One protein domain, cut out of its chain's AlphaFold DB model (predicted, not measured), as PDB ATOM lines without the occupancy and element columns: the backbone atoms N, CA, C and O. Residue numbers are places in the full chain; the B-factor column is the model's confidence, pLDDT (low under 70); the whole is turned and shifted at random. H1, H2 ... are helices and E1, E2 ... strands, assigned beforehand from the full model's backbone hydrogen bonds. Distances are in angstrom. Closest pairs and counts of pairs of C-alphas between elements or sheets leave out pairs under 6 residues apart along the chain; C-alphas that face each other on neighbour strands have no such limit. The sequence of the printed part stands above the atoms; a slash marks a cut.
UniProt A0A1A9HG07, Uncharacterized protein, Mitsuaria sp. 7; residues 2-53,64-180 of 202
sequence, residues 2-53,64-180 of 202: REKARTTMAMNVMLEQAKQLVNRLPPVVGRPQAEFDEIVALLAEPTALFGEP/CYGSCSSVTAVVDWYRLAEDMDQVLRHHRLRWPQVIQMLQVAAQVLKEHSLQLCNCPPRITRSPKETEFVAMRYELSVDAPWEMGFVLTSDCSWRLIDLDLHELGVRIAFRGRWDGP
ATOM      1  N   ARG A   2     110.560 116.010 100.606       39.00
ATOM      2  CA  ARG A   2     111.207 115.387 101.786       39.00
ATOM      3  C   ARG A   2     110.521 114.114 102.302       39.00
ATOM      4  O   ARG A   2     111.202 113.218 102.778       39.00
ATOM      5  N   GLU A   3     109.201 114.029 102.180       38.41
ATOM      6  CA  GLU A   3     108.412 112.882 102.649       38.41
ATOM      7  C   GLU A   3     108.617 111.653 101.756       38.41
ATOM      8  O   GLU A   3     109.017 110.607 102.244       38.41
ATOM      9  N   LYS A   4     108.538 111.841 100.429       42.47
ATOM     10  CA  LYS A   4     108.850 110.807  99.431       42.47
ATOM     11  C   LYS A   4     110.257 110.219  99.630       42.47
ATOM     12  O   LYS A   4     110.411 109.010  99.605       42.47
ATOM     13  N   ALA A   5     111.261 111.056  99.913       39.31
ATOM     14  CA  ALA A   5     112.629 110.599 100.182       39.31
ATOM     15  C   ALA A   5     112.773 109.820 101.507       39.31
ATOM     16  O   ALA A   5     113.557 108.876 101.569       39.31
ATOM     17  N   ARG A   6     112.010 110.177 102.553       41.84
ATOM     18  CA  ARG A   6     111.975 109.421 103.819       41.84
ATOM     19  C   ARG A   6     111.337 108.048 103.640       41.84
ATOM     20  O   ARG A   6     111.888 107.075 104.140       41.84
ATOM     21  N   THR A   7     110.236 107.964 102.896       50.41
ATOM     22  CA  THR A   7     109.562 106.692 102.610       50.41
ATOM     23  C   THR A   7     110.449 105.774 101.773       50.41
ATOM     24  O   THR A   7     110.596 104.608 102.111       50.41
ATOM     25  N   THR A   8     111.129 106.296 100.742       52.84
ATOM     26  CA  THR A   8     112.051 105.490  99.922       52.84
ATOM     27  C   THR A   8     113.271 105.008 100.713       52.84
ATOM     28  O   THR A   8     113.702 103.874 100.531       52.84
ATOM     29  N   MET A   9     113.820 105.827 101.618       51.53
ATOM     30  CA  MET A   9     114.916 105.385 102.490       51.53
ATOM     31  C   MET A   9     114.471 104.309 103.485       51.53
ATOM     32  O   MET A   9     115.201 103.342 103.668       51.53
ATOM     33  N   ALA A  10     113.285 104.436 104.088       64.94
ATOM     34  CA  ALA A  10     112.749 103.417 104.992       64.94
ATOM     35  C   ALA A  10     112.483 102.084 104.265       64.94
ATOM     36  O   ALA A  10     112.842 101.027 104.770       64.94
ATOM     37  N   MET A  11     111.939 102.147 103.048       62.69
ATOM     38  CA  MET A  11     111.645 100.976 102.215       62.69
ATOM     39  C   MET A  11     112.920 100.226 101.802       62.69
ATOM     40  O   MET A  11     113.012  99.014 101.959       62.69
ATOM     41  N   ASN A  12     113.965 100.953 101.387       73.38
ATOM     42  CA  ASN A  12     115.258 100.348 101.051       73.38
ATOM     43  C   ASN A  12     115.930  99.679 102.260       73.38
ATOM     44  O   ASN A  12     116.599  98.660 102.105       73.38
ATOM     45  N   VAL A  13     115.765 100.248 103.459       76.50
ATOM     46  CA  VAL A  13     116.290  99.657 104.698       76.50
ATOM     47  C   VAL A  13     115.554  98.358 105.036       76.50
ATOM     48  O   VAL A  13     116.215  97.364 105.333       76.50
ATOM     49  N   MET A  14     114.220  98.337 104.931       73.44
ATOM     50  CA  MET A  14     113.429  97.121 105.167       73.44
ATOM     51  C   MET A  14     113.775  96.013 104.165       73.44
ATOM     52  O   MET A  14     113.977  94.867 104.563       73.44
ATOM     53  N   LEU A  15     113.941  96.354 102.885       76.00
ATOM     54  CA  LEU A  15     114.315  95.384 101.855       76.00
ATOM     55  C   LEU A  15     115.671  94.727 102.148       76.00
ATOM     56  O   LEU A  15     115.824  93.515 102.000       76.00
ATOM     57  N   GLU A  16     116.661  95.510 102.575       79.06
ATOM     58  CA  GLU A  16     117.992  94.992 102.894       79.06
ATOM     59  C   GLU A  16     117.961  94.064 104.119       79.06
ATOM     60  O   GLU A  16     118.559  92.986 104.103       79.06
ATOM     61  N   GLN A  17     117.201  94.429 105.158       76.75
ATOM     62  CA  GLN A  17     116.992  93.582 106.338       76.75
ATOM     63  C   GLN A  17     116.299  92.263 105.976       76.75
ATOM     64  O   GLN A  17     116.744  91.192 106.399       76.75
ATOM     65  N   ALA A  18     115.262  92.322 105.138       75.69
ATOM     66  CA  ALA A  18     114.550  91.146 104.658       75.69
ATOM     67  C   ALA A  18     115.479  90.213 103.856       75.69
ATOM     68  O   ALA A  18     115.521  89.008 104.115       75.69
ATOM     69  N   LYS A  19     116.301  90.757 102.947       79.12
ATOM     70  CA  LYS A  19     117.303  89.983 102.185       79.12
ATOM     71  C   LYS A  19     118.322  89.302 103.103       79.12
ATOM     72  O   LYS A  19     118.638  88.125 102.920       79.12
ATOM     73  N   GLN A  20     118.819  90.010 104.116       79.06
ATOM     74  CA  GLN A  20     119.745  89.444 105.101       79.06
ATOM     75  C   GLN A  20     119.109  88.339 105.941       79.06
ATOM     76  O   GLN A  20     119.782  87.366 106.287       79.06
ATOM     77  N   LEU A  21     117.828  88.472 106.291       76.69
ATOM     78  CA  LEU A  21     117.087  87.414 106.962       76.69
ATOM     79  C   LEU A  21     116.973  86.178 106.065       76.69
ATOM     80  O   LEU A  21     117.406  85.108 106.482       76.69
ATOM     81  N   VAL A  22     116.494  86.328 104.826       74.94
ATOM     82  CA  VAL A  22     116.318  85.217 103.871       74.94
ATOM     83  C   VAL A  22     117.612  84.435 103.647       74.94
ATOM     84  O   VAL A  22     117.594  83.208 103.695       74.94
ATOM     85  N   ASN A  23     118.751  85.119 103.515       74.69
ATOM     86  CA  ASN A  23     120.062  84.473 103.365       74.69
ATOM     87  C   ASN A  23     120.486  83.622 104.577       74.69
ATOM     88  O   ASN A  23     121.338  82.743 104.441       74.69
ATOM     89  N   ARG A  24     119.924  83.880 105.764       72.94
ATOM     90  CA  ARG A  24     120.169  83.112 106.994       72.94
ATOM     91  C   ARG A  24     119.159  81.983 107.196       72.94
ATOM     92  O   ARG A  24     119.383  81.130 108.056       72.94
ATOM     93  N   LEU A  25     118.054  81.966 106.447       66.94
ATOM     94  CA  LEU A  25     117.019  80.954 106.613       66.94
ATOM     95  C   LEU A  25     117.491  79.608 106.038       66.94
ATOM     96  O   LEU A  25     117.869  79.533 104.868       66.94
ATOM     97  N   PRO A  26     117.435  78.513 106.812       60.88
ATOM     98  CA  PRO A  26     117.636  77.184 106.255       60.88
ATOM     99  C   PRO A  26     116.483  76.839 105.293       60.88
ATOM    100  O   PRO A  26     115.352  77.298 105.496       60.88
ATOM    101  N   PRO A  27     116.730  76.015 104.257       57.31
ATOM    102  CA  PRO A  27     115.693  75.603 103.321       57.31
ATOM    103  C   PRO A  27     114.666  74.717 104.040       57.31
ATOM    104  O   PRO A  27     114.919  73.543 104.286       57.31
ATOM    105  N   VAL A  28     113.531  75.320 104.407       55.53
ATOM    106  CA  VAL A  28     112.227  74.730 104.787       55.53
ATOM    107  C   VAL A  28     112.195  73.802 106.026       55.53
ATOM    108  O   VAL A  28     111.128  73.595 106.598       55.53
ATOM    109  N   VAL A  29     113.331  73.298 106.526       48.38
ATOM    110  CA  VAL A  29     113.370  72.270 107.596       48.38
ATOM    111  C   VAL A  29     114.046  72.746 108.894       48.38
ATOM    112  O   VAL A  29     114.009  72.057 109.911       48.38
ATOM    113  N   GLY A  30     114.649  73.936 108.918       44.22
ATOM    114  CA  GLY A  30     115.240  74.487 110.142       44.22
ATOM    115  C   GLY A  30     114.392  75.612 110.726       44.22
ATOM    116  O   GLY A  30     113.975  76.502 109.995       44.22
ATOM    117  N   ARG A  31     114.162  75.600 112.047       48.72
ATOM    118  CA  ARG A  31     113.509  76.716 112.755       48.72
ATOM    119  C   ARG A  31     114.408  77.952 112.664       48.72
ATOM    120  O   ARG A  31     115.471  77.940 113.289       48.72
ATOM    121  N   PRO A  32     114.029  78.999 111.924       53.25
ATOM    122  CA  PRO A  32     114.881  80.167 111.795       53.25
ATOM    123  C   PRO A  32     114.866  80.987 113.080       53.25
ATOM    124  O   PRO A  32     113.815  81.128 113.694       53.25
ATOM    125  N   GLN A  33     116.006  81.536 113.496       56.62
ATOM    126  CA  GLN A  33     116.030  82.561 114.543       56.62
ATOM    127  C   GLN A  33     116.087  83.926 113.870       56.62
ATOM    128  O   GLN A  33     117.031  84.205 113.136       56.62
ATOM    129  N   ALA A  34     115.050  84.725 114.086       61.56
ATOM    130  CA  ALA A  34     114.900  86.052 113.515       61.56
ATOM    131  C   ALA A  34     114.334  86.981 114.584       61.56
ATOM    132  O   ALA A  34     113.447  86.578 115.347       61.56
ATOM    133  N   GLU A  35     114.864  88.196 114.638       70.44
ATOM    134  CA  GLU A  35     114.390  89.234 115.549       70.44
ATOM    135  C   GLU A  35     113.107  89.878 115.002       70.44
ATOM    136  O   GLU A  35     112.846  89.868 113.799       70.44
ATOM    137  N   PHE A  36     112.295  90.451 115.892       69.38
ATOM    138  CA  PHE A  36     110.981  91.023 115.573       69.38
ATOM    139  C   PHE A  36     111.011  92.008 114.389       69.38
ATOM    140  O   PHE A  36     110.239  91.860 113.439       69.38
ATOM    141  N   ASP A  37     111.946  92.962 114.407       70.44
ATOM    142  CA  ASP A  37     112.068  93.996 113.371       70.44
ATOM    143  C   ASP A  37     112.411  93.410 111.991       70.44
ATOM    144  O   ASP A  37     111.957  93.915 110.965       70.44
ATOM    145  N   GLU A  38     113.173  92.312 111.948       74.56
ATOM    146  CA  GLU A  38     113.565  91.650 110.698       74.56
ATOM    147  C   GLU A  38     112.362  90.992 110.011       74.56
ATOM    148  O   GLU A  38     112.301  90.907 108.784       74.56
ATOM    149  N   ILE A  39     111.386  90.539 110.798       75.94
ATOM    150  CA  ILE A  39     110.188  89.874 110.284       75.94
ATOM    151  C   ILE A  39     109.157  90.893 109.838       75.94
ATOM    152  O   ILE A  39     108.537  90.704 108.796       75.94
ATOM    153  N   VAL A  40     109.005  91.992 110.577       79.00
ATOM    154  CA  VAL A  40     108.183  93.119 110.121       79.00
ATOM    155  C   VAL A  40     108.721  93.644 108.788       79.00
ATOM    156  O   VAL A  40     107.943  93.838 107.856       79.00
ATOM    157  N   ALA A  41     110.045  93.772 108.653       79.75
ATOM    158  CA  ALA A  41     110.682  94.132 107.389       79.75
ATOM    159  C   ALA A  41     110.406  93.104 106.277       79.75
ATOM    160  O   ALA A  41     110.082  93.491 105.158       79.75
ATOM    161  N   LEU A  42     110.467  91.801 106.579       82.31
ATOM    162  CA  LEU A  42     110.139  90.741 105.619       82.31
ATOM    163  C   LEU A  42     108.670  90.767 105.175       82.31
ATOM    164  O   LEU A  42     108.374  90.535 104.007       82.31
ATOM    165  N   LEU A  43     107.747  91.042 106.095       82.44
ATOM    166  CA  LEU A  43     106.322  91.150 105.791       82.44
ATOM    167  C   LEU A  43     106.002  92.409 104.990       82.44
ATOM    168  O   LEU A  43     105.069  92.376 104.193       82.44
ATOM    169  N   ALA A  44     106.759  93.490 105.186       79.25
ATOM    170  CA  ALA A  44     106.666  94.703 104.381       79.25
ATOM    171  C   ALA A  44     107.253  94.520 102.978       79.25
ATOM    172  O   ALA A  44     106.684  95.020 102.010       79.25
ATOM    173  N   GLU A  45     108.346  93.762 102.867       79.88
ATOM    174  CA  GLU A  45     109.088  93.520 101.629       79.88
ATOM    175  C   GLU A  45     109.185  92.015 101.314       79.88
ATOM    176  O   GLU A  45     110.271  91.420 101.363       79.88
ATOM    177  N   PRO A  46     108.061  91.363 100.950       77.31
ATOM    178  CA  PRO A  46     108.038  89.924 100.691       77.31
ATOM    179  C   PRO A  46     108.938  89.524  99.509       77.31
ATOM    180  O   PRO A  46     109.430  88.397  99.454       77.31
ATOM    181  N   THR A  47     109.240  90.438  98.586       76.75
ATOM    182  CA  THR A  47     110.115  90.185  97.424       76.75
ATOM    183  C   THR A  47     111.473  89.579  97.799       76.75
ATOM    184  O   THR A  47     112.040  88.813  97.022       76.75
ATOM    185  N   ALA A  48     111.975  89.828  99.013       75.81
ATOM    186  CA  ALA A  48     113.190  89.190  99.511       75.81
ATOM    187  C   ALA A  48     113.094  87.653  99.579       75.81
ATOM    188  O   ALA A  48     114.088  86.977  99.320       75.81
ATOM    189  N   LEU A  49     111.927  87.098  99.925       78.81
ATOM    190  CA  LEU A  49     111.699  85.651 100.049       78.81
ATOM    191  C   LEU A  49     111.090  85.045  98.782       78.81
ATOM    192  O   LEU A  49     111.413  83.916  98.417       78.81
ATOM    193  N   PHE A  50     110.214  85.792  98.120       76.88
ATOM    194  CA  PHE A  50     109.453  85.317  96.964       76.88
ATOM    195  C   PHE A  50     110.150  85.589  95.618       76.88
ATOM    196  O   PHE A  50     109.716  85.072  94.589       76.88
ATOM    197  N   GLY A  51     111.254  86.344  95.622       70.06
ATOM    198  CA  GLY A  51     111.981  86.767  94.426       70.06
ATOM    199  C   GLY A  51     111.522  88.132  93.906       70.06
ATOM    200  O   GLY A  51     110.450  88.629  94.259       70.06
ATOM    201  N   GLU A  52     112.354  88.759  93.070       63.75
ATOM    202  CA  GLU A  52     111.979  90.015  92.418       63.75
ATOM    203  C   GLU A  52     110.871  89.764  91.378       63.75
ATOM    204  O   GLU A  52     110.984  88.814  90.593       63.75
ATOM    205  N   PRO A  53     109.827  90.615  91.328       59.03
ATOM    206  CA  PRO A  53     108.855  90.578  90.247       59.03
ATOM    207  C   PRO A  53     109.604  90.804  88.934       59.03
ATOM    208  O   PRO A  53     110.180  91.873  88.711       59.03
ATOM    209  N   CYS A  64      99.089  93.330  86.715       56.72
ATOM    210  CA  CYS A  64      98.949  93.705  88.131       56.72
ATOM    211  C   CYS A  64      98.153  95.009  88.349       56.72
ATOM    212  O   CYS A  64      97.830  95.351  89.484       56.72
ATOM    213  N   TYR A  65      97.806  95.748  87.285       52.81
ATOM    214  CA  TYR A  65      97.212  97.091  87.394       52.81
ATOM    215  C   TYR A  65      95.817  97.102  88.049       52.81
ATOM    216  O   TYR A  65      95.484  98.065  88.736       52.81
ATOM    217  N   GLY A  66      95.026  96.035  87.879       54.22
ATOM    218  CA  GLY A  66      93.708  95.885  88.516       54.22
ATOM    219  C   GLY A  66      93.762  95.283  89.924       54.22
ATOM    220  O   GLY A  66      93.023  95.697  90.806       54.22
ATOM    221  N   SER A  67      94.697  94.361  90.189       54.06
ATOM    222  CA  SER A  67      94.797  93.712  91.508       54.06
ATOM    223  C   SER A  67      95.281  94.660  92.614       54.06
ATOM    224  O   SER A  67      95.091  94.362  93.793       54.06
ATOM    225  N   CYS A  68      95.924  95.771  92.250       59.22
ATOM    226  CA  CYS A  68      96.559  96.691  93.194       59.22
ATOM    227  C   CYS A  68      95.786  98.005  93.367       59.22
ATOM    228  O   CYS A  68      96.230  98.881  94.107       59.22
ATOM    229  N   SER A  69      94.627  98.146  92.704       53.00
ATOM    230  CA  SER A  69      93.767  99.332  92.799       53.00
ATOM    231  C   SER A  69      92.799  99.303  93.980       53.00
ATOM    232  O   SER A  69      92.197 100.334  94.281       53.00
ATOM    233  N   SER A  70      92.637  98.168  94.674       51.72
ATOM    234  CA  SER A  70      91.874  98.148  95.923       51.72
ATOM    235  C   SER A  70      92.652  98.946  96.964       51.72
ATOM    236  O   SER A  70      93.748  98.528  97.339       51.72
ATOM    237  N   VAL A  71      92.096 100.099  97.355       47.81
ATOM    238  CA  VAL A  71      92.577 101.055  98.366       47.81
ATOM    239  C   VAL A  71      93.638 100.420  99.256       47.81
ATOM    240  O   VAL A  71      93.324  99.611 100.130       47.81
ATOM    241  N   THR A  72      94.902 100.776  99.023       49.28
ATOM    242  CA  THR A  72      95.979 100.501  99.968       49.28
ATOM    243  C   THR A  72      95.607 101.223 101.254       49.28
ATOM    244  O   THR A  72      95.913 102.407 101.417       49.28
ATOM    245  N   ALA A  73      94.882 100.552 102.148       51.34
ATOM    246  CA  ALA A  73      94.840 100.956 103.536       51.34
ATOM    247  C   ALA A  73      96.309 101.059 103.931       51.34
ATOM    248  O   ALA A  73      97.039 100.073 103.838       51.34
ATOM    249  N   VAL A  74      96.773 102.280 104.199       57.12
ATOM    250  CA  VAL A  74      98.153 102.526 104.608       57.12
ATOM    251  C   VAL A  74      98.386 101.615 105.802       57.12
ATOM    252  O   VAL A  74      97.798 101.835 106.860       57.12
ATOM    253  N   VAL A  75      99.153 100.544 105.598       66.19
ATOM    254  CA  VAL A  75      99.446  99.594 106.663       66.19
ATOM    255  C   VAL A  75     100.290 100.364 107.664       66.19
ATOM    256  O   VAL A  75     101.420 100.757 107.375       66.19
ATOM    257  N   ASP A  76      99.707 100.651 108.823       73.50
ATOM    258  CA  ASP A  76     100.449 101.195 109.948       73.50
ATOM    259  C   ASP A  76     101.303 100.062 110.514       73.50
ATOM    260  O   ASP A  76     100.860  99.276 111.353       73.50
ATOM    261  N   TRP A  77     102.524  99.949 109.993       72.25
ATOM    262  CA  TRP A  77     103.467  98.895 110.350       72.25
ATOM    263  C   TRP A  77     103.783  98.864 111.850       72.25
ATOM    264  O   TRP A  77     104.063  97.787 112.366       72.25
ATOM    265  N   TYR A  78     103.670  99.990 112.570       70.50
ATOM    266  CA  TYR A  78     103.840 100.013 114.026       70.50
ATOM    267  C   TYR A  78     102.684  99.306 114.737       70.50
ATOM    268  O   TYR A  78     102.915  98.461 115.598       70.50
ATOM    269  N   ARG A  79     101.441  99.598 114.340       75.62
ATOM    270  CA  ARG A  79     100.255  98.912 114.883       75.62
ATOM    271  C   ARG A  79     100.194  97.451 114.471       75.62
ATOM    272  O   ARG A  79      99.792  96.612 115.269       75.62
ATOM    273  N   LEU A  80     100.619  97.135 113.250       78.25
ATOM    274  CA  LEU A  80     100.717  95.755 112.795       78.25
ATOM    275  C   LEU A  80     101.653  94.945 113.692       78.25
ATOM    276  O   LEU A  80     101.345  93.806 114.023       78.25
ATOM    277  N   ALA A  81     102.781  95.533 114.084       76.06
ATOM    278  CA  ALA A  81     103.758  94.899 114.952       76.06
ATOM    279  C   ALA A  81     103.134  94.492 116.307       76.06
ATOM    280  O   ALA A  81     103.293  93.353 116.750       76.06
ATOM    281  N   GLU A  82     102.373  95.397 116.930       80.75
ATOM    282  CA  GLU A  82     101.623  95.123 118.168       80.75
ATOM    283  C   GLU A  82     100.533  94.064 117.957       80.75
ATOM    284  O   GLU A  82     100.387  93.138 118.757       80.75
ATOM    285  N   ASP A  83      99.790  94.172 116.857       81.75
ATOM    286  CA  ASP A  83      98.714  93.245 116.520       81.75
ATOM    287  C   ASP A  83      99.245  91.835 116.246       81.75
ATOM    288  O   ASP A  83      98.640  90.853 116.682       81.75
ATOM    289  N   MET A  84     100.396  91.721 115.584       82.44
ATOM    290  CA  MET A  84     101.096  90.457 115.413       82.44
ATOM    291  C   MET A  84     101.548  89.899 116.751       82.44
ATOM    292  O   MET A  84     101.238  88.752 117.035       82.44
ATOM    293  N   ASP A  85     102.218  90.678 117.602       83.00
ATOM    294  CA  ASP A  85     102.630  90.194 118.925       83.00
ATOM    295  C   ASP A  85     101.426  89.677 119.735       83.00
ATOM    296  O   ASP A  85     101.500  88.614 120.359       83.00
ATOM    297  N   GLN A  86     100.275  90.349 119.647       84.44
ATOM    298  CA  GLN A  86      99.039  89.883 120.273       84.44
ATOM    299  C   GLN A  86      98.542  88.551 119.690       84.44
ATOM    300  O   GLN A  86      98.237  87.637 120.461       84.44
ATOM    301  N   VAL A  87      98.467  88.423 118.358       86.38
ATOM    302  CA  VAL A  87      98.079  87.173 117.673       86.38
ATOM    303  C   VAL A  87      99.030  86.047 118.068       86.38
ATOM    304  O   VAL A  87      98.586  84.970 118.465       86.38
ATOM    305  N   LEU A  88     100.340  86.305 118.035       85.94
ATOM    306  CA  LEU A  88     101.340  85.288 118.319       85.94
ATOM    307  C   LEU A  88     101.250  84.798 119.765       85.94
ATOM    308  O   LEU A  88     101.271  83.594 120.011       85.94
ATOM    309  N   ARG A  89     101.084  85.706 120.733       85.75
ATOM    310  CA  ARG A  89     100.900  85.332 122.143       85.75
ATOM    311  C   ARG A  89      99.613  84.553 122.373       85.75
ATOM    312  O   ARG A  89      99.637  83.573 123.116       85.75
ATOM    313  N   HIS A  90      98.514  84.977 121.752       86.75
ATOM    314  CA  HIS A  90      97.214  84.330 121.913       86.75
ATOM    315  C   HIS A  90      97.244  82.884 121.401       86.75
ATOM    316  O   HIS A  90      96.847  81.969 122.118       86.75
ATOM    317  N   HIS A  91      97.829  82.667 120.221       85.12
ATOM    318  CA  HIS A  91      97.932  81.347 119.584       85.12
ATOM    319  C   HIS A  91      99.192  80.564 119.963       85.12
ATOM    320  O   HIS A  91      99.481  79.521 119.384       85.12
ATOM    321  N   ARG A  92      99.965  81.055 120.945       86.50
ATOM    322  CA  ARG A  92     101.254  80.478 121.386       86.50
ATOM    323  C   ARG A  92     102.243  80.242 120.242       86.50
ATOM    324  O   ARG A  92     103.109  79.365 120.315       86.50
ATOM    325  N   LEU A  93     102.130  81.060 119.211       85.31
ATOM    326  CA  LEU A  93     103.018  81.081 118.079       85.31
ATOM    327  C   LEU A  93     104.350  81.716 118.424       85.31
ATOM    328  O   LEU A  93     104.475  82.600 119.273       85.31
ATOM    329  N   ARG A  94     105.357  81.308 117.665       85.69
ATOM    330  CA  ARG A  94     106.646  81.973 117.627       85.69
ATOM    331  C   ARG A  94     106.931  82.447 116.215       85.69
ATOM    332  O   ARG A  94     106.607  81.789 115.234       85.69
ATOM    333  N   TRP A  95     107.662  83.541 116.137       84.38
ATOM    334  CA  TRP A  95     108.230  84.086 114.912       84.38
ATOM    335  C   TRP A  95     108.856  83.073 113.930       84.38
ATOM    336  O   TRP A  95     108.554  83.155 112.740       84.38
ATOM    337  N   PRO A  96     109.628  82.060 114.377       83.94
ATOM    338  CA  PRO A  96     110.143  81.014 113.495       83.94
ATOM    339  C   PRO A  96     109.049  80.245 112.741       83.94
ATOM    340  O   PRO A  96     109.270  79.844 111.604       83.94
ATOM    341  N   GLN A  97     107.878  80.042 113.355       86.69
ATOM    342  CA  GLN A  97     106.747  79.365 112.716       86.69
ATOM    343  C   GLN A  97     106.129  80.255 111.641       86.69
ATOM    344  O   GLN A  97     105.894  79.778 110.542       86.69
ATOM    345  N   VAL A  98     105.962  81.556 111.903       86.81
ATOM    346  CA  VAL A  98     105.475  82.512 110.891       86.81
ATOM    347  C   VAL A  98     106.398  82.532 109.676       86.81
ATOM    348  O   VAL A  98     105.934  82.466 108.541       86.81
ATOM    349  N   ILE A  99     107.714  82.560 109.899       86.88
ATOM    350  CA  ILE A  99     108.680  82.494 108.801       86.88
ATOM    351  C   ILE A  99     108.556  81.171 108.049       86.88
ATOM    352  O   ILE A  99     108.548  81.174 106.822       86.88
ATOM    353  N   GLN A 100     108.423  80.049 108.757       87.75
ATOM    354  CA  GLN A 100     108.217  78.749 108.122       87.75
ATOM    355  C   GLN A 100     106.944  78.740 107.262       87.75
ATOM    356  O   GLN A 100     106.969  78.227 106.147       87.75
ATOM    357  N   MET A 101     105.863  79.378 107.719       90.88
ATOM    358  CA  MET A 101     104.639  79.529 106.929       90.88
ATOM    359  C   MET A 101     104.892  80.341 105.651       90.88
ATOM    360  O   MET A 101     104.472  79.934 104.569       90.88
ATOM    361  N   LEU A 102     105.634  81.450 105.745       90.19
ATOM    362  CA  LEU A 102     106.023  82.250 104.579       90.19
ATOM    363  C   LEU A 102     106.925  81.463 103.613       90.19
ATOM    364  O   LEU A 102     106.787  81.594 102.400       90.19
ATOM    365  N   GLN A 103     107.825  80.616 104.122       89.19
ATOM    366  CA  GLN A 103     108.662  79.746 103.290       89.19
ATOM    367  C   GLN A 103     107.830  78.708 102.532       89.19
ATOM    368  O   GLN A 103     108.089  78.470 101.353       89.19
ATOM    369  N   VAL A 104     106.820  78.119 103.180       91.75
ATOM    370  CA  VAL A 104     105.867  77.208 102.528       91.75
ATOM    371  C   VAL A 104     105.115  77.940 101.421       91.75
ATOM    372  O   VAL A 104     105.055  77.445 100.299       91.75
ATOM    373  N   ALA A 105     104.622  79.148 101.696       92.25
ATOM    374  CA  ALA A 105     103.965  79.987 100.699       92.25
ATOM    375  C   ALA A 105     104.882  80.291  99.498       92.25
ATOM    376  O   ALA A 105     104.459  80.182  98.346       92.25
ATOM    377  N   ALA A 106     106.153  80.617  99.747       90.00
ATOM    378  CA  ALA A 106     107.132  80.866  98.688       90.00
ATOM    379  C   ALA A 106     107.422  79.610  97.860       90.00
ATOM    380  O   ALA A 106     107.550  79.678  96.637       90.00
ATOM    381  N   GLN A 107     107.482  78.448  98.512       90.81
ATOM    382  CA  GLN A 107     107.649  77.173  97.830       90.81
ATOM    383  C   GLN A 107     106.443  76.835  96.944       90.81
ATOM    384  O   GLN A 107     106.643  76.417  95.805       90.81
ATOM    385  N   VAL A 108     105.214  77.061  97.424       93.25
ATOM    386  CA  VAL A 108     103.988  76.870  96.631       93.25
ATOM    387  C   VAL A 108     104.042  77.719  95.360       93.25
ATOM    388  O   VAL A 108     103.883  77.184  94.266       93.25
ATOM    389  N   LEU A 109     104.369  79.009  95.467       90.75
ATOM    390  CA  LEU A 109     104.498  79.871  94.286       90.75
ATOM    391  C   LEU A 109     105.559  79.378  93.299       90.75
ATOM    392  O   LEU A 109     105.320  79.350  92.090       90.75
ATOM    393  N   LYS A 110     106.712  78.946  93.813       88.94
ATOM    394  CA  LYS A 110     107.807  78.431  92.991       88.94
ATOM    395  C   LYS A 110     107.415  77.173  92.219       88.94
ATOM    396  O   LYS A 110     107.786  77.040  91.057       88.94
ATOM    397  N   GLU A 111     106.690  76.251  92.845       91.44
ATOM    398  CA  GLU A 111     106.251  75.005  92.204       91.44
ATOM    399  C   GLU A 111     105.219  75.252  91.101       91.44
ATOM    400  O   GLU A 111     105.275  74.609  90.054       91.44
ATOM    401  N   HIS A 112     104.352  76.246  91.287       90.06
ATOM    402  CA  HIS A 112     103.410  76.694  90.260       90.06
ATOM    403  C   HIS A 112     104.049  77.610  89.202       90.06
ATOM    404  O   HIS A 112     103.390  77.992  88.241       90.06
ATOM    405  N   SER A 113     105.346  77.925  89.325       90.06
ATOM    406  CA  SER A 113     106.081  78.842  88.436       90.06
ATOM    407  C   SER A 113     105.452  80.241  88.345       90.06
ATOM    408  O   SER A 113     105.494  80.882  87.296       90.06
ATOM    409  N   LEU A 114     104.878  80.711  89.454       88.50
ATOM    410  CA  LEU A 114     104.211  82.008  89.559       88.50
ATOM    411  C   LEU A 114     105.056  83.011  90.342       88.50
ATOM    412  O   LEU A 114     105.952  82.648  91.106       88.50
ATOM    413  N   GLN A 115     104.753  84.293  90.147       84.56
ATOM    414  CA  GLN A 115     105.436  85.405  90.803       84.56
ATOM    415  C   GLN A 115     104.441  86.315  91.523       84.56
ATOM    416  O   GLN A 115     103.256  86.368  91.184       84.56
ATOM    417  N   LEU A 116     104.944  87.044  92.521       85.12
ATOM    418  CA  LEU A 116     104.183  88.108  93.164       85.12
ATOM    419  C   LEU A 116     104.081  89.327  92.250       85.12
ATOM    420  O   LEU A 116     105.041  89.703  91.575       85.12
ATOM    421  N   CYS A 117     102.936  89.995  92.302       81.69
ATOM    422  CA  CYS A 117     102.810  91.351  91.793       81.69
ATOM    423  C   CYS A 117     103.658  92.318  92.635       81.69
ATOM    424  O   CYS A 117     103.845  92.117  93.834       81.69
ATOM    425  N   ASN A 118     104.135  93.409  92.024       74.94
ATOM    426  CA  ASN A 118     104.872  94.467  92.726       74.94
ATOM    427  C   ASN A 118     103.928  95.372  93.538       74.94
ATOM    428  O   ASN A 118     103.786  96.564  93.256       74.94
ATOM    429  N   CYS A 119     103.214  94.773  94.486       75.19
ATOM    430  CA  CYS A 119     102.171  95.425  95.257       75.19
ATOM    431  C   CYS A 119     102.341  95.104  96.739       75.19
ATOM    432  O   CYS A 119     102.744  93.989  97.079       75.19
ATOM    433  N   PRO A 120     102.062  96.076  97.624       76.12
ATOM    434  CA  PRO A 120     102.176  95.842  99.048       76.12
ATOM    435  C   PRO A 120     101.189  94.740  99.462       76.12
ATOM    436  O   PRO A 120     100.052  94.729  98.978       76.12
ATOM    437  N   PRO A 121     101.599  93.824 100.350       83.62
ATOM    438  CA  PRO A 121     100.709  92.796 100.862       83.62
ATOM    439  C   PRO A 121      99.547  93.429 101.626       83.62
ATOM    440  O   PRO A 121      99.713  94.422 102.341       83.62
ATOM    441  N   ARG A 122      98.360  92.834 101.499       83.75
ATOM    442  CA  ARG A 122      97.182  93.249 102.261       83.75
ATOM    443  C   ARG A 122      97.147  92.452 103.551       83.75
ATOM    444  O   ARG A 122      97.191  91.226 103.538       83.75
ATOM    445  N   ILE A 123      97.050  93.154 104.671       85.25
ATOM    446  CA  ILE A 123      96.978  92.514 105.979       85.25
ATOM    447  C   ILE A 123      95.653  92.878 106.611       85.25
ATOM    448  O   ILE A 123      95.366  94.052 106.839       85.25
ATOM    449  N   THR A 124      94.830  91.869 106.860       84.62
ATOM    450  CA  THR A 124      93.551  92.029 107.543       84.62
ATOM    451  C   THR A 124      93.586  91.288 108.863       84.62
ATOM    452  O   THR A 124      94.172  90.216 108.998       84.62
ATOM    453  N   ARG A 125      92.976  91.893 109.872       81.75
ATOM    454  CA  ARG A 125      92.828  91.306 111.197       81.75
ATOM    455  C   ARG A 125      91.357  90.986 111.404       81.75
ATOM    456  O   ARG A 125      90.509  91.774 110.987       81.75
ATOM    457  N   SER A 126      91.056  89.865 112.050       79.00
ATOM    458  CA  SER A 126      89.695  89.620 112.509       79.00
ATOM    459  C   SER A 126      89.264  90.718 113.494       79.00
ATOM    460  O   SER A 126      90.103  91.266 114.228       79.00
ATOM    461  N   PRO A 127      87.973  91.087 113.513       73.75
ATOM    462  CA  PRO A 127      87.455  92.040 114.484       73.75
ATOM    463  C   PRO A 127      87.804  91.597 115.906       73.75
ATOM    464  O   PRO A 127      87.733  90.411 116.233       73.75
ATOM    465  N   LYS A 128      88.159  92.556 116.772       61.28
ATOM    466  CA  LYS A 128      88.533  92.291 118.176       61.28
ATOM    467  C   LYS A 128      87.432  91.595 118.986       61.28
ATOM    468  O   LYS A 128      87.727  91.063 120.047       61.28
ATOM    469  N   GLU A 129      86.199  91.639 118.494       58.31
ATOM    470  CA  GLU A 129      85.003  91.062 119.111       58.31
ATOM    471  C   GLU A 129      84.813  89.579 118.771       58.31
ATOM    472  O   GLU A 129      84.021  88.899 119.412       58.31
ATOM    473  N   THR A 130      85.567  89.053 117.801       62.31
ATOM    474  CA  THR A 130      85.548  87.620 117.496       62.31
ATOM    475  C   THR A 130      86.386  86.849 118.513       62.31
ATOM    476  O   THR A 130      87.481  87.278 118.882       62.31
ATOM    477  N   GLU A 131      85.906  85.677 118.938       63.59
ATOM    478  CA  GLU A 131      86.619  84.796 119.883       63.59
ATOM    479  C   GLU A 131      87.999  84.347 119.362       63.59
ATOM    480  O   GLU A 131      88.859  83.928 120.135       63.59
ATOM    481  N   PHE A 132      88.243  84.493 118.057       68.62
ATOM    482  CA  PHE A 132      89.465  84.079 117.382       68.62
ATOM    483  C   PHE A 132      90.198  85.293 116.807       68.62
ATOM    484  O   PHE A 132      89.918  85.746 115.695       68.62
ATOM    485  N   VAL A 133      91.186  85.810 117.546       72.19
ATOM    486  CA  VAL A 133      92.078  86.867 117.040       72.19
ATOM    487  C   VAL A 133      92.960  86.271 115.946       72.19
ATOM    488  O   VAL A 133      93.918  85.569 116.246       72.19
ATOM    489  N   ALA A 134      92.650  86.530 114.683       85.50
ATOM    490  CA  ALA A 134      93.377  86.000 113.543       85.50
ATOM    491  C   ALA A 134      93.885  87.132 112.649       85.50
ATOM    492  O   ALA A 134      93.283  88.200 112.548       85.50
ATOM    493  N   MET A 135      94.999  86.881 111.979       88.69
ATOM    494  CA  MET A 135      95.583  87.750 110.975       88.69
ATOM    495  C   MET A 135      95.627  87.013 109.645       88.69
ATOM    496  O   MET A 135      96.072  85.871 109.568       88.69
ATOM    497  N   ARG A 136      95.182  87.673 108.584       89.31
ATOM    498  CA  ARG A 136      95.284  87.207 107.208       89.31
ATOM    499  C   ARG A 136      96.304  88.076 106.485       89.31
ATOM    500  O   ARG A 136      96.148  89.290 106.406       89.31
ATOM    501  N   TYR A 137      97.346  87.430 105.984       90.50
ATOM    502  CA  TYR A 137      98.403  88.007 105.173       90.50
ATOM    503  C   TYR A 137      98.164  87.608 103.717       90.50
ATOM    504  O   TYR A 137      98.294  86.440 103.351       90.50
ATOM    505  N   GLU A 138      97.741  88.565 102.903       90.19
ATOM    506  CA  GLU A 138      97.301  88.345 101.532       90.19
ATOM    507  C   GLU A 138      98.311  88.908 100.528       90.19
ATOM    508  O   GLU A 138      98.682  90.083 100.568       90.19
ATOM    509  N   LEU A 139      98.757  88.033  99.629       89.44
ATOM    510  CA  LEU A 139      99.781  88.282  98.624       89.44
ATOM    511  C   LEU A 139      99.156  88.320  97.229       89.44
ATOM    512  O   LEU A 139      98.516  87.357  96.809       89.44
ATOM    513  N   SER A 140      99.369  89.402  96.485       88.00
ATOM    514  CA  SER A 140      98.902  89.495  95.099       88.00
ATOM    515  C   SER A 140      99.834  88.731  94.159       88.00
ATOM    516  O   SER A 140     101.048  88.937  94.191       88.00
ATOM    517  N   VAL A 141      99.276  87.881  93.299       88.75
ATOM    518  CA  VAL A 141     100.021  87.042  92.346       88.75
ATOM    519  C   VAL A 141      99.686  87.415  90.908       88.75
ATOM    520  O   VAL A 141      98.553  87.791  90.607       88.75
ATOM    521  N   ASP A 142     100.659  87.276  90.009       85.25
ATOM    522  CA  ASP A 142     100.460  87.491  88.570       85.25
ATOM    523  C   ASP A 142      99.795  86.263  87.916       85.25
ATOM    524  O   ASP A 142     100.409  85.503  87.169       85.25
ATOM    525  N   ALA A 143      98.541  86.005  88.293       86.50
ATOM    526  CA  ALA A 143      97.724  84.898  87.798       86.50
ATOM    527  C   ALA A 143      96.224  85.239  87.904       86.50
ATOM    528  O   ALA A 143      95.878  86.125  88.684       86.50
ATOM    529  N   PRO A 144      95.320  84.551  87.180       87.56
ATOM    530  CA  PRO A 144      93.870  84.710  87.351       87.56
ATOM    531  C   PRO A 144      93.403  84.435  88.790       87.56
ATOM    532  O   PRO A 144      94.056  83.691  89.528       87.56
ATOM    533  N   TRP A 145      92.278  85.022  89.207       85.44
ATOM    534  CA  TRP A 145      91.752  84.900  90.574       85.44
ATOM    535  C   TRP A 145      91.526  83.445  91.014       85.44
ATOM    536  O   TRP A 145      91.802  83.119  92.170       85.44
ATOM    537  N   GLU A 146      91.126  82.555  90.099       88.81
ATOM    538  CA  GLU A 146      90.943  81.125  90.368       88.81
ATOM    539  C   GLU A 146      92.251  80.485  90.841       88.81
ATOM    540  O   GLU A 146      92.262  79.646  91.744       88.81
ATOM    541  N   MET A 147      93.378  80.926  90.275       91.50
ATOM    542  CA  MET A 147      94.696  80.453  90.674       91.50
ATOM    543  C   MET A 147      95.048  80.916  92.091       91.50
ATOM    544  O   MET A 147      95.656  80.162  92.843       91.50
ATOM    545  N   GLY A 148      94.611  82.110  92.503       90.81
ATOM    546  CA  GLY A 148      94.759  82.572  93.888       90.81
ATOM    547  C   GLY A 148      94.102  81.620  94.896       90.81
ATOM    548  O   GLY A 148      94.704  81.282  95.920       90.81
ATOM    549  N   PHE A 149      92.908  81.108  94.579       89.25
ATOM    550  CA  PHE A 149      92.211  80.123  95.413       89.25
ATOM    551  C   PHE A 149      92.949  78.776  95.476       89.25
ATOM    552  O   PHE A 149      93.106  78.212  96.563       89.25
ATOM    553  N   VAL A 150      93.447  78.285  94.335       94.19
ATOM    554  CA  VAL A 150      94.240  77.044  94.266       94.19
ATOM    555  C   VAL A 150      95.510  77.163  95.109       94.19
ATOM    556  O   VAL A 150      95.743  76.330  95.979       94.19
ATOM    557  N   LEU A 151      96.283  78.240  94.934       94.56
ATOM    558  CA  LEU A 151      97.508  78.483  95.702       94.56
ATOM    559  C   LEU A 151      97.238  78.612  97.204       94.56
ATOM    560  O   LEU A 151      98.012  78.114  98.020       94.56
ATOM    561  N   THR A 152      96.143  79.282  97.574       93.88
ATOM    562  CA  THR A 152      95.741  79.431  98.979       93.88
ATOM    563  C   THR A 152      95.424  78.068  99.581       93.88
ATOM    564  O   THR A 152      95.923  77.749 100.657       93.88
ATOM    565  N   SER A 153      94.668  77.238  98.861       93.44
ATOM    566  CA  SER A 153      94.313  75.886  99.294       93.44
ATOM    567  C   SER A 153      95.546  74.990  99.432       93.44
ATOM    568  O   SER A 153      95.731  74.360 100.471       93.44
ATOM    569  N   ASP A 154      96.428  74.979  98.430       94.88
ATOM    570  CA  ASP A 154      97.678  74.209  98.447       94.88
ATOM    571  C   ASP A 154      98.587  74.623  99.608       94.88
ATOM    572  O   ASP A 154      99.176  73.776 100.285       94.88
ATOM    573  N   CYS A 155      98.696  75.930  99.861       93.88
ATOM    574  CA  CYS A 155      99.435  76.456 101.000       93.88
ATOM    575  C   CYS A 155      98.807  75.990 102.315       93.88
ATOM    576  O   CYS A 155      99.508  75.412 103.142       93.88
ATOM    577  N   SER A 156      97.492  76.151 102.485       92.00
ATOM    578  CA  SER A 156      96.772  75.703 103.679       92.00
ATOM    579  C   SER A 156      96.980  74.217 103.965       92.00
ATOM    580  O   SER A 156      97.294  73.876 105.102       92.00
ATOM    581  N   TRP A 157      96.891  73.344 102.957       93.44
ATOM    582  CA  TRP A 157      97.132  71.909 103.136       93.44
ATOM    583  C   TRP A 157      98.554  71.605 103.609       93.44
ATOM    584  O   TRP A 157      98.735  70.851 104.560       93.44
ATOM    585  N   ARG A 158      99.569  72.260 103.040       93.19
ATOM    586  CA  ARG A 158     100.958  72.083 103.497       93.19
ATOM    587  C   ARG A 158     101.187  72.611 104.905       93.19
ATOM    588  O   ARG A 158     101.983  72.049 105.651       93.19
ATOM    589  N   LEU A 159     100.517  73.701 105.270       90.88
ATOM    590  CA  LEU A 159     100.560  74.208 106.636       90.88
ATOM    591  C   LEU A 159      99.891  73.229 107.606       90.88
ATOM    592  O   LEU A 159     100.400  73.064 108.707       90.88
ATOM    593  N   ILE A 160      98.810  72.548 107.211       89.31
ATOM    594  CA  ILE A 160      98.193  71.476 108.011       89.31
ATOM    595  C   ILE A 160      99.180  70.319 108.195       89.31
ATOM    596  O   ILE A 160      99.417  69.907 109.328       89.31
ATOM    597  N   ASP A 161      99.816  69.852 107.118       89.88
ATOM    598  CA  ASP A 161     100.781  68.742 107.170       89.88
ATOM    599  C   ASP A 161     101.988  69.031 108.080       89.88
ATOM    600  O   ASP A 161     102.596  68.116 108.637       89.88
ATOM    601  N   LEU A 162     102.339  70.309 108.237       86.38
ATOM    602  CA  LEU A 162     103.430  70.779 109.091       86.38
ATOM    603  C   LEU A 162     102.985  71.178 110.506       86.38
ATOM    604  O   LEU A 162     103.821  71.660 111.272       86.38
ATOM    605  N   ASP A 163     101.709  70.983 110.856       87.88
ATOM    606  CA  ASP A 163     101.119  71.383 112.142       87.88
ATOM    607  C   ASP A 163     101.221  72.907 112.397       87.88
ATOM    608  O   ASP A 163     101.544  73.388 113.484       87.88
ATOM    609  N   LEU A 164     100.999  73.694 111.333       84.31
ATOM    610  CA  LEU A 164     101.078  75.161 111.309       84.31
ATOM    611  C   LEU A 164      99.722  75.869 111.097       84.31
ATOM    612  O   LEU A 164      99.659  77.096 111.161       84.31
ATOM    613  N   HIS A 165      98.638  75.138 110.822       72.38
ATOM    614  CA  HIS A 165      97.362  75.700 110.348       72.38
ATOM    615  C   HIS A 165      96.483  76.362 111.429       72.38
ATOM    616  O   HIS A 165      95.738  77.294 111.132       72.38
ATOM    617  N   GLU A 166      96.567  75.938 112.691       65.12
ATOM    618  CA  GLU A 166      95.666  76.411 113.764       65.12
ATOM    619  C   GLU A 166      96.112  77.716 114.438       65.12
ATOM    620  O   GLU A 166      95.602  78.116 115.479       65.12
ATOM    621  N   LEU A 167      97.086  78.403 113.858       69.62
ATOM    622  CA  LEU A 167      97.943  79.290 114.626       69.62
ATOM    623  C   LEU A 167      97.551  80.777 114.550       69.62
ATOM    624  O   LEU A 167      98.324  81.656 114.914       69.62
ATOM    625  N   GLY A 168      96.348  81.097 114.076       83.50
ATOM    626  CA  GLY A 168      95.858  82.481 114.030       83.50
ATOM    627  C   GLY A 168      96.529  83.379 112.991       83.50
ATOM    628  O   GLY A 168      96.157  84.540 112.876       83.50
ATOM    629  N   VAL A 169      97.464  82.866 112.191       88.56
ATOM    630  CA  VAL A 169      97.978  83.535 110.990       88.56
ATOM    631  C   VAL A 169      97.540  82.723 109.774       88.56
ATOM    632  O   VAL A 169      97.693  81.508 109.742       88.56
ATOM    633  N   ARG A 170      96.978  83.380 108.762       90.25
ATOM    634  CA  ARG A 170      96.565  82.763 107.496       90.25
ATOM    635  C   ARG A 170      97.285  83.445 106.350       90.25
ATOM    636  O   ARG A 170      97.300  84.669 106.294       90.25
ATOM    637  N   ILE A 171      97.848  82.663 105.438       92.00
ATOM    638  CA  ILE A 171      98.436  83.181 104.202       92.00
ATOM    639  C   ILE A 171      97.440  82.936 103.074       92.00
ATOM    640  O   ILE A 171      96.964  81.816 102.912       92.00
ATOM    641  N   ALA A 172      97.123  83.981 102.319       92.56
ATOM    642  CA  ALA A 172      96.233  83.913 101.170       92.56
ATOM    643  C   ALA A 172      96.915  84.498  99.934       92.56
ATOM    644  O   ALA A 172      97.745  85.401 100.040       92.56
ATOM    645  N   PHE A 173      96.534  84.005  98.762       92.12
ATOM    646  CA  PHE A 173      96.968  84.541  97.482       92.12
ATOM    647  C   PHE A 173      95.774  85.121  96.737       92.12
ATOM    648  O   PHE A 173      94.738  84.472  96.594       92.12
ATOM    649  N   ARG A 174      95.934  86.342  96.239       89.25
ATOM    650  CA  ARG A 174      94.932  87.039  95.439       89.25
ATOM    651  C   ARG A 174      95.411  87.098  93.997       89.25
ATOM    652  O   ARG A 174      96.424  87.728  93.707       89.25
ATOM    653  N   GLY A 175      94.696  86.422  93.105       86.00
ATOM    654  CA  GLY A 175      94.906  86.588  91.670       86.00
ATOM    655  C   GLY A 175      94.163  87.809  91.126       86.00
ATOM    656  O   GLY A 175      93.381  88.460  91.821       86.00
ATOM    657  N   ARG A 176      94.403  88.102  89.854       82.69
ATOM    658  CA  ARG A 176      93.733  89.140  89.083       82.69
ATOM    659  C   ARG A 176      92.268  88.776  88.860       82.69
ATOM    660  O   ARG A 176      91.958  87.733  88.284       82.69
ATOM    661  N   TRP A 177      91.379  89.662  89.287       76.19
ATOM    662  CA  TRP A 177      89.968  89.595  88.935       76.19
ATOM    663  C   TRP A 177      89.775  90.151  87.519       76.19
ATOM    664  O   TRP A 177      90.047  91.324  87.278       76.19
ATOM    665  N   ASP A 178      89.335  89.301  86.588       68.25
ATOM    666  CA  ASP A 178      89.010  89.680  85.201       68.25
ATOM    667  C   ASP A 178      87.495  89.895  84.990       68.25
ATOM    668  O   ASP A 178      87.043  90.137  83.868       68.25
ATOM    669  N   GLY A 179      86.696  89.792  86.059       65.00
ATOM    670  CA  GLY A 179      85.246  89.970  86.021       65.00
ATOM    671  C   GLY A 179      84.813  91.445  85.993       65.00
ATOM    672  O   GLY A 179      85.607  92.344  86.284       65.00
ATOM    673  N   PRO A 180      83.546  91.730  85.643       56.59
ATOM    674  CA  PRO A 180      83.011  93.088  85.665       56.59
ATOM    675  C   PRO A 180      83.074  93.682  87.085       56.59
ATOM    676  O   PRO A 180      82.691  93.039  88.058       56.59
TER     677      PRO A 180
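This is residues 2 to 53 and 64 to 180 of the 202 residues of an uncharacterized protein of Mitsuaria sp. 7 (UniProt A0A1A9HG07). Picture a wall of three strands, E1, E2 and E3, with H5 and H6 running along its edge strand E3 and H4 grazing the sheet. H2 and the short H3 pack on the inner side of the long helix H1, whose residues 2 to 9 stick out free. The 169 printed residues hold six named helices and three named strands, in the order H1 H2 H3 H4 H5 E1 E2 H6 E3. The sheet is mixed, in the order E1 E2 E3, and the class is mixed, helices and strands. The whole is compact, with a radius of gyration of the C-alphas of 15.5 A and spans of 41 by 39 by 38 A.

Begin with H1, residues 2 to 24: with residues 14 to 21 alone it touches H2, residues 36 to 44, closest at the C-alphas of Ala 18 and Leu 42, 4.5 A, only just about perpendicular at 70.3 degrees. H1 touches H3, residues 47 to 50, with residues 15 to 22 alone; the closest C-alphas, of Lys 19 and Ala 48, are 5.0 A apart. With residues 77 to 81 alone, H4, residues 77 to 90, only just touches H2, with 3 pairs of C-alphas within 8 A, Val 40 and Ala 81 closest at 6.8 A. H5, residues 95 to 111, touches H3 with residues 103 to 109 alone, C-alphas 50 and 106 closest at 5.3 A. Next come E1, residues 122 to 125, and E2, residues 135 to 144, an antiparallel hairpin with N 122 and O 138 at 2.9 A. H6, residues 145 to 161, touches H5 at a steep tilt of 49 degrees, opposite ways, the C-alphas of Ala 105 and Cys 155 closest at 5.8 A. E3, residues 169 to 176, is parallel to E2, with N 137 and O 170 at 2.8 A. E2, H6 and E3 form a strand-helix-strand unit, two parallel neighbour strands joined through a helix, with a right-handed crossover. H6 is on the sheet over E3, at a height over the sheet of 8.3 A; H5 is over E3 too, at 10.2 A. H4 only grazes the sheet, with residues 80 to 88. H1 and the sheet's strands are apart. Every O i to N i+4 pair is within hydrogen-bond range in H2, H4, H5 and H6, and 18 of 19 in H1; H3 is too short for such a pair.

Find C-alpha 2 at (111.207, 115.387, 101.786); from there H1 runs 33.9 A to C-alpha 24. H2 spans 12.5 A, H3 4.9 A, H4 19.6 A and H5 24.5 A. E1 covers 10.1 A; E2 covers 23.9 A and bends by 74 degrees at residue 141. H6 spans 24.9 A, and E3 runs 23.0 A to C-alpha 176 at (93.733, 89.140, 89.083).

Look for the farthest C-alphas at Arg 2 and Asp 161, 48.1 A apart. Residues 54 to 63 are not printed, and C-alphas 53 and 64 are 10.6 A apart across the cut. The link from H1 to H2 is long, with 11 residues. The mean pLDDT of the printed part is 76.5; 45 residues are under 70, among them residues 2 to 11, 25 to 34 and 64 to 75.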